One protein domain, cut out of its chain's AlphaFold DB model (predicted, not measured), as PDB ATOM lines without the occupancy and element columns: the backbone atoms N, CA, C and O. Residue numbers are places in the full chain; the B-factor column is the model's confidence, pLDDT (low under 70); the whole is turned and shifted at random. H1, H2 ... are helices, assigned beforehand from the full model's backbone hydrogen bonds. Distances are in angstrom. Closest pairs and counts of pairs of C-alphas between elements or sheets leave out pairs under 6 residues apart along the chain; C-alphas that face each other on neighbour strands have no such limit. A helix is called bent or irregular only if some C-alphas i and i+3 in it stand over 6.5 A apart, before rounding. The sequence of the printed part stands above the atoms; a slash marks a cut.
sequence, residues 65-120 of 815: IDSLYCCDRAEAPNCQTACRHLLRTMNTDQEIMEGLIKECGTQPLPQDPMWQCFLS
ATOM      1  N   ILE A  65      40.369  -7.778  48.262       55.31
ATOM      2  CA  ILE A  65      40.669  -6.392  48.628       55.31
ATOM      3  C   ILE A  65      42.164  -6.191  48.922       55.31
ATOM      4  O   ILE A  65      42.709  -5.139  48.585       55.31
ATOM      5  N   ASP A  66      42.854  -7.196  49.467       49.75
ATOM      6  CA  ASP A  66      44.277  -7.098  49.821       49.75
ATOM      7  C   ASP A  66      45.164  -6.952  48.582       49.75
ATOM      8  O   ASP A  66      46.279  -6.452  48.679       49.75
ATOM      9  N   SER A  67      44.658  -7.333  47.403       62.84
ATOM     10  CA  SER A  67      45.360  -7.235  46.119       62.84
ATOM     11  C   SER A  67      44.924  -6.028  45.276       62.84
ATOM     12  O   SER A  67      45.306  -5.921  44.112       62.84
ATOM     13  N   LEU A  68      44.158  -5.079  45.839       71.38
ATOM     14  CA  LEU A  68      43.706  -3.876  45.118       71.38
ATOM     15  C   LEU A  68      44.856  -3.040  44.549       71.38
ATOM     16  O   LEU A  68      44.698  -2.427  43.496       71.38
ATOM     17  N   TYR A  69      46.010  -3.030  45.221       69.25
ATOM     18  CA  TYR A  69      47.204  -2.316  44.760       69.25
ATOM     19  C   TYR A  69      47.772  -2.904  43.454       69.25
ATOM     20  O   TYR A  69      48.477  -2.212  42.723       69.25
ATOM     21  N   CYS A  70      47.449  -4.159  43.120       71.44
ATOM     22  CA  CYS A  70      47.833  -4.756  41.843       71.44
ATOM     23  C   CYS A  70      47.064  -4.166  40.664       71.44
ATOM     24  O   CYS A  70      47.629  -4.071  39.576       71.44
ATOM     25  N   CYS A  71      45.830  -3.697  40.870       79.69
ATOM     26  CA  CYS A  71      45.050  -3.061  39.810       79.69
ATOM     27  C   CYS A  71      45.719  -1.795  39.263       79.69
ATOM     28  O   CYS A  71      45.502  -1.455  38.106       79.69
ATOM     29  N   ASP A  72      46.561  -1.125  40.054       77.38
ATOM     30  CA  ASP A  72      47.286   0.082  39.631       77.38
ATOM     31  C   ASP A  72      48.427  -0.205  38.655       77.38
ATOM     32  O   ASP A  72      48.962   0.710  38.034       77.38
ATOM     33  N   ARG A  73      48.782  -1.483  38.487       76.00
ATOM     34  CA  ARG A  73      49.789  -1.944  37.529       76.00
ATOM     35  C   ARG A  73      49.191  -2.325  36.175       76.00
ATOM     36  O   ARG A  73      49.934  -2.746  35.296       76.00
ATOM     37  N   ALA A  74      47.874  -2.186  35.990       79.75
ATOM     38  CA  ALA A  74      47.252  -2.407  34.690       79.75
ATOM     39  C   ALA A  74      47.581  -1.243  33.744       79.75
ATOM     40  O   ALA A  74      47.415  -0.079  34.105       79.75
ATOM     41  N   GLU A  75      48.019  -1.555  32.526       71.06
ATOM     42  CA  GLU A  75      48.457  -0.558  31.538       71.06
ATOM     43  C   GLU A  75      47.286   0.283  30.989       71.06
ATOM     44  O   GLU A  75      47.455   1.447  30.630       71.06
ATOM     45  N   ALA A  76      46.071  -0.282  30.977       78.50
ATOM     46  CA  ALA A  76      44.873   0.360  30.445       78.50
ATOM     47  C   ALA A  76      43.946   0.903  31.567       78.50
ATOM     48  O   ALA A  76      43.543   0.140  32.452       78.50
ATOM     49  N   PRO A  77      43.533   2.187  31.540       77.75
ATOM     50  CA  PRO A  77      42.769   2.825  32.627       77.75
ATOM     51  C   PRO A  77      41.346   2.262  32.818       77.75
ATOM     52  O   PRO A  77      40.802   2.261  33.926       77.75
ATOM     53  N   ASN A  78      40.745   1.721  31.756       84.12
ATOM     54  CA  ASN A  78      39.494   0.960  31.832       84.12
ATOM     55  C   ASN A  78      39.680  -0.347  32.620       84.12
ATOM     56  O   ASN A  78      38.849  -0.667  33.469       84.12
ATOM     57  N   CYS A  79      40.798  -1.049  32.409       84.25
ATOM     58  CA  CYS A  79      41.138  -2.269  33.137       84.25
ATOM     59  C   CYS A  79      41.448  -1.985  34.614       84.25
ATOM     60  O   CYS A  79      40.965  -2.710  35.478       84.25
ATOM     61  N   GLN A  80      42.144  -0.886  34.936       81.62
ATOM     62  CA  GLN A  80      42.369  -0.463  36.331       81.62
ATOM     63  C   GLN A  80      41.044  -0.290  37.095       81.62
ATOM     64  O   GLN A  80      40.881  -0.768  38.221       81.62
ATOM     65  N   THR A  81      40.074   0.373  36.459       82.38
ATOM     66  CA  THR A  81      38.761   0.662  37.052       82.38
ATOM     67  C   THR A  81      37.921  -0.609  37.194       82.38
ATOM     68  O   THR A  81      37.358  -0.857  38.263       82.38
ATOM     69  N   ALA A  82      37.888  -1.449  36.155       86.38
ATOM     70  CA  ALA A  82      37.199  -2.737  36.180       86.38
ATOM     71  C   ALA A  82      37.798  -3.682  37.232       86.38
ATOM     72  O   ALA A  82      37.061  -4.288  38.006       86.38
ATOM     73  N   CYS A  83      39.127  -3.736  37.338       82.56
ATOM     74  CA  CYS A  83      39.846  -4.528  38.332       82.56
ATOM     75  C   CYS A  83      39.481  -4.129  39.762       82.56
ATOM     76  O   CYS A  83      39.087  -4.976  40.564       82.56
ATOM     77  N   ARG A  84      39.518  -2.826  40.075       81.06
ATOM     78  CA  ARG A  84      39.131  -2.315  41.400       81.06
ATOM     79  C   ARG A  84      37.669  -2.604  41.727       81.06
ATOM     80  O   ARG A  84      37.349  -2.869  42.882       81.06
ATOM     81  N   HIS A  85      36.785  -2.532  40.732       81.69
ATOM     82  CA  HIS A  85      35.375  -2.860  40.903       81.69
ATOM     83  C   HIS A  85      35.187  -4.355  41.190       81.69
ATOM     84  O   HIS A  85      34.551  -4.709  42.181       81.69
ATOM     85  N   LEU A  86      35.773  -5.229  40.369       82.62
ATOM     86  CA  LEU A  86      35.656  -6.685  40.481       82.62
ATOM     87  C   LEU A  86      36.242  -7.214  41.794       82.62
ATOM     88  O   LEU A  86      35.562  -7.959  42.489       82.62
ATOM     89  N   LEU A  87      37.425  -6.747  42.210       72.38
ATOM     90  CA  LEU A  87      38.023  -7.121  43.503       72.38
ATOM     91  C   LEU A  87      37.239  -6.617  44.728       72.38
ATOM     92  O   LEU A  87      37.476  -7.082  45.838       72.38
ATOM     93  N   ARG A  88      36.330  -5.648  44.567       72.06
ATOM     94  CA  ARG A  88      35.450  -5.167  45.652       72.06
ATOM     95  C   ARG A  88      34.084  -5.843  45.671       72.06
ATOM     96  O   ARG A  88      33.369  -5.700  46.658       72.06
ATOM     97  N   THR A  89      33.695  -6.494  44.578       67.56
ATOM     98  CA  THR A  89      32.327  -6.996  44.375       67.56
ATOM     99  C   THR A  89      32.242  -8.507  44.223       67.56
ATOM    100  O   THR A  89      31.170  -9.055  44.461       67.56
ATOM    101  N   MET A  90      33.339  -9.170  43.850       70.06
ATOM    102  CA  MET A  90      33.405 -10.614  43.640       70.06
ATOM    103  C   MET A  90      34.241 -11.276  44.733       70.06
ATOM    104  O   MET A  90      35.207 -10.701  45.235       70.06
ATOM    105  N   ASN A  91      33.866 -12.504  45.082       55.03
ATOM    106  CA  ASN A  91      34.339 -13.162  46.303       55.03
ATOM    107  C   ASN A  91      35.243 -14.368  46.007       55.03
ATOM    108  O   ASN A  91      35.804 -14.955  46.931       55.03
ATOM    109  N   THR A  92      35.364 -14.763  44.734       54.78
ATOM    110  CA  THR A  92      36.101 -15.957  44.310       54.78
ATOM    111  C   THR A  92      37.142 -15.624  43.244       54.78
ATOM    112  O   THR A  92      36.869 -14.863  42.313       54.78
ATOM    113  N   ASP A  93      38.331 -16.230  43.350       61.00
ATOM    114  CA  ASP A  93      39.436 -16.017  42.401       61.00
ATOM    115  C   ASP A  93      39.000 -16.308  40.954       61.00
ATOM    116  O   ASP A  93      39.398 -15.609  40.031       61.00
ATOM    117  N   GLN A  94      38.122 -17.290  40.741       55.59
ATOM    118  CA  GLN A  94      37.666 -17.672  39.405       55.59
ATOM    119  C   GLN A  94      36.730 -16.630  38.760       55.59
ATOM    120  O   GLN A  94      36.931 -16.280  37.599       55.59
ATOM    121  N   GLU A  95      35.766 -16.072  39.503       67.25
ATOM    122  CA  GLU A  95      34.869 -15.015  38.996       67.25
ATOM    123  C   GLU A  95      35.616 -13.698  38.762       67.25
ATOM    124  O   GLU A  95      35.358 -12.988  37.788       67.25
ATOM    125  N   ILE A  96      36.582 -13.393  39.633       70.38
ATOM    126  CA  ILE A  96      37.475 -12.241  39.486       70.38
ATOM    127  C   ILE A  96      38.299 -12.381  38.202       70.38
ATOM    128  O   ILE A  96      38.351 -11.444  37.407       70.38
ATOM    129  N   MET A  97      38.912 -13.547  37.975       68.81
ATOM    130  CA  MET A  97      39.728 -13.820  36.788       68.81
ATOM    131  C   MET A  97      38.907 -13.755  35.498       68.81
ATOM    132  O   MET A  97      39.327 -13.108  34.541       68.81
ATOM    133  N   GLU A  98      37.729 -14.381  35.459       75.25
ATOM    134  CA  GLU A  98      36.849 -14.347  34.284       75.25
ATOM    135  C   GLU A  98      36.321 -12.932  34.002       75.25
ATOM    136  O   GLU A  98      36.314 -12.493  32.848       75.25
ATOM    137  N   GLY A  99      35.947 -12.187  35.047       79.38
ATOM    138  CA  GLY A  99      35.542 -10.787  34.938       79.38
ATOM    139  C   GLY A  99      36.668  -9.891  34.419       79.38
ATOM    140  O   GLY A  99      36.448  -9.079  33.522       79.38
ATOM    141  N   LEU A 100      37.890 -10.072  34.925       80.19
ATOM    142  CA  LEU A 100      39.070  -9.319  34.496       80.19
ATOM    143  C   LEU A 100      39.429  -9.613  33.040       80.19
ATOM    144  O   LEU A 100      39.655  -8.683  32.275       80.19
ATOM    145  N   ILE A 101      39.427 -10.882  32.624       78.31
ATOM    146  CA  ILE A 101      39.692 -11.269  31.227       78.31
ATOM    147  C   ILE A 101      38.677 -10.616  30.286       78.31
ATOM    148  O   ILE A 101      39.037 -10.135  29.210       78.31
ATOM    149  N   LYS A 102      37.408 -10.581  30.700       82.00
ATOM    150  CA  LYS A 102      36.320 -10.002  29.913       82.00
ATOM    151  C   LYS A 102      36.427  -8.480  29.791       82.00
ATOM    152  O   LYS A 102      36.300  -7.963  28.686       82.00
ATOM    153  N   GLU A 103      36.654  -7.774  30.895       81.00
ATOM    154  CA  GLU A 103      36.646  -6.303  30.932       81.00
ATOM    155  C   GLU A 103      37.986  -5.679  30.500       81.00
ATOM    156  O   GLU A 103      38.012  -4.581  29.941       81.00
ATOM    157  N   CYS A 104      39.108  -6.375  30.711       79.19
ATOM    158  CA  CYS A 104      40.438  -5.927  30.286       79.19
ATOM    159  C   CYS A 104      40.799  -6.361  28.856       79.19
ATOM    160  O   CYS A 104      41.726  -5.806  28.271       79.19
ATOM    161  N   GLY A 105      40.081  -7.336  28.280       67.12
ATOM    162  CA  GLY A 105      40.275  -7.796  26.899       67.12
ATOM    163  C   GLY A 105      41.589  -8.547  26.646       67.12
ATOM    164  O   GLY A 105      41.929  -8.816  25.492       67.12
ATOM    165  N   THR A 106      42.333  -8.894  27.700       62.69
ATOM    166  CA  THR A 106      43.633  -9.572  27.641       62.69
ATOM    167  C   THR A 106      43.616 -10.841  28.495       62.69
ATOM    168  O   THR A 106      43.079 -10.867  29.602       62.69
ATOM    169  N   GLN A 107      44.193 -11.932  27.977       64.12
ATOM    170  CA  GLN A 107      44.416 -13.141  28.776       64.12
ATOM    171  C   GLN A 107      45.571 -12.915  29.764       64.12
ATOM    172  O   GLN A 107      46.519 -12.208  29.415       64.12
ATOM    173  N   PRO A 108      45.526 -13.516  30.968       61.88
ATOM    174  CA  PRO A 108      46.573 -13.358  31.967       61.88
ATOM    175  C   PRO A 108      47.900 -13.889  31.428       61.88
ATOM    176  O   PRO A 108      48.066 -15.088  31.198       61.88
ATOM    177  N   LEU A 109      48.846 -12.980  31.206       56.31
ATOM    178  CA  LEU A 109      50.204 -13.304  30.789       56.31
ATOM    179  C   LEU A 109      51.135 -13.169  32.003       56.31
ATOM    180  O   LEU A 109      51.090 -12.136  32.666       56.31
ATOM    181  N   PRO A 110      52.051 -14.123  32.256       50.97
ATOM    182  CA  PRO A 110      53.042 -14.020  33.338       50.97
ATOM    183  C   PRO A 110      53.997 -12.822  33.215       50.97
ATOM    184  O   PRO A 110      54.778 -12.560  34.119       50.97
ATOM    185  N   GLN A 111      53.971 -12.131  32.075       53.62
ATOM    186  CA  GLN A 111      54.791 -10.963  31.747       53.62
ATOM    187  C   GLN A 111      54.066  -9.638  32.051       53.62
ATOM    188  O   GLN A 111      54.681  -8.579  32.015       53.62
ATOM    189  N   ASP A 112      52.748  -9.679  32.262       70.12
ATOM    190  CA  ASP A 112      51.929  -8.483  32.453       70.12
ATOM    191  C   ASP A 112      52.078  -7.959  33.896       70.12
ATOM    192  O   ASP A 112      51.919  -8.748  34.830       70.12
ATOM    193  N   PRO A 113      52.370  -6.664  34.117       69.31
ATOM    194  CA  PRO A 113      52.694  -6.133  35.445       69.31
ATOM    195  C   PRO A 113      51.575  -6.275  36.489       69.31
ATOM    196  O   PRO A 113      51.857  -6.446  37.682       69.31
ATOM    197  N   MET A 114      50.307  -6.218  36.064       78.25
ATOM    198  CA  MET A 114      49.152  -6.451  36.934       78.25
ATOM    199  C   MET A 114      49.074  -7.930  37.311       78.25
ATOM    200  O   MET A 114      48.954  -8.269  38.489       78.25
ATOM    201  N   TRP A 115      49.216  -8.827  36.337       73.62
ATOM    202  CA  TRP A 115      49.165 -10.269  36.584       73.62
ATOM    203  C   TRP A 115      50.376 -10.782  37.371       73.62
ATOM    204  O   TRP A 115      50.213 -11.572  38.299       73.62
ATOM    205  N   GLN A 116      51.575 -10.265  37.104       64.44
ATOM    206  CA  GLN A 116      52.778 -10.513  37.901       64.44
ATOM    207  C   GLN A 116      52.593 -10.113  39.357       64.44
ATOM    208  O   GLN A 116      53.082 -10.802  40.247       64.44
ATOM    209  N   CYS A 117      51.870  -9.023  39.609       67.94
ATOM    210  CA  CYS A 117      51.551  -8.585  40.957       67.94
ATOM    211  C   CYS A 117      50.637  -9.572  41.688       67.94
ATOM    212  O   CYS A 117      50.899  -9.892  42.843       67.94
ATOM    213  N   PHE A 118      49.609 -10.094  41.014       66.31
ATOM    214  CA  PHE A 118      48.735 -11.115  41.596       66.31
ATOM    215  C   PHE A 118      49.466 -12.450  41.834       66.31
ATOM    216  O   PHE A 118      49.211 -13.131  42.829       66.31
ATOM    217  N   LEU A 119      50.395 -12.817  40.941       59.72
ATOM    218  CA  LEU A 119      51.203 -14.039  41.041       59.72
ATOM    219  C   LEU A 119      52.306 -13.934  42.112       59.72
ATOM    220  O   LEU A 119      52.593 -14.906  42.811       59.72
ATOM    221  N   SER A 120      52.879 -12.744  42.295       48.72
ATOM    222  CA  SER A 120      53.907 -12.436  43.293       48.72
ATOM    223  C   SER A 120      53.245 -11.964  44.590       48.72
ATOM    224  O   SER A 120      53.122 -10.764  44.820       48.72
TER     225      SER A 120
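AT A GLANCE: This is residues 65 to 120 of the 815 residues of the protein "RECK" of Poeciliopsis prolifica (blackstripe livebearer) (UniProt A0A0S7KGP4). Four short helices stand side by side as a small four-sided up-and-down bundle, with the longest, H2, between H1 and H3, and H4 on the other side of H1. The ring of neighbours H3, H2, H1, H4 is not closed, as H3 and H4 stay apart and are joined by the loop of residues 105 to 112. The printed part has 56 residues with four named helices, in the order H1, H2, H3, H4, and no named strand; its class is all helix. It is compact, with a radius of gyration of the C-alphas of 9.8 A, and rounded, with spans of 25 by 22 by 18 A.

IN THESE COORDINATES: H2, residues 77 to 89, is 18.5 A long and begins at C-alpha 77 (42.769, 2.825, 32.627). H3, residues 93 to 104, is 15.8 A long. H1, residues 65 to 73, is 15.0 A long and begins at C-alpha 65 (40.669, -6.392, 48.628). H1 is irregular: C-alphas 66 and 69 are 7.6 A apart. H4, residues 113 to 119, is 9.8 A long and ends at C-alpha 119 (51.203, -14.039, 41.041).

HOW THE PARTS SIT: H2 touches H1 in a helical hairpin, opposite ways at a shallow tilt of 5 degrees; their closest C-alphas, of Cys 71 and Gln 80, are 5.1 A apart. H2 also touches H3 in a helical hairpin, opposite ways at a shallow tilt of 25 degrees, with the closest C-alphas, of Cys 79 and Cys 104, 4.7 A apart. H1 touches H4, opposite ways at a shallow tilt of 29 degrees; the closest C-alphas, of Arg 73 and Met 114, are 4.6 A apart. H1 and H3 are apart, as are H2 and H4. In H2, H3 and H4 every O i to N i+4 pair is within hydrogen-bond range; in H1 0 of 5 are, beside 5 of 6 O i to N i+3 pairs.

THE WHOLE: The C-alphas farthest apart, of Thr 89 and Gln 111, are 26.1 A apart. The printed part has no cut. The links H1 to H2 and H2 to H3 are tight, and H3 to H4 is short. The mean pLDDT of the printed part is 70.6, and 24 residues are under 70, among them residues 105 to 111 and 116 to 120.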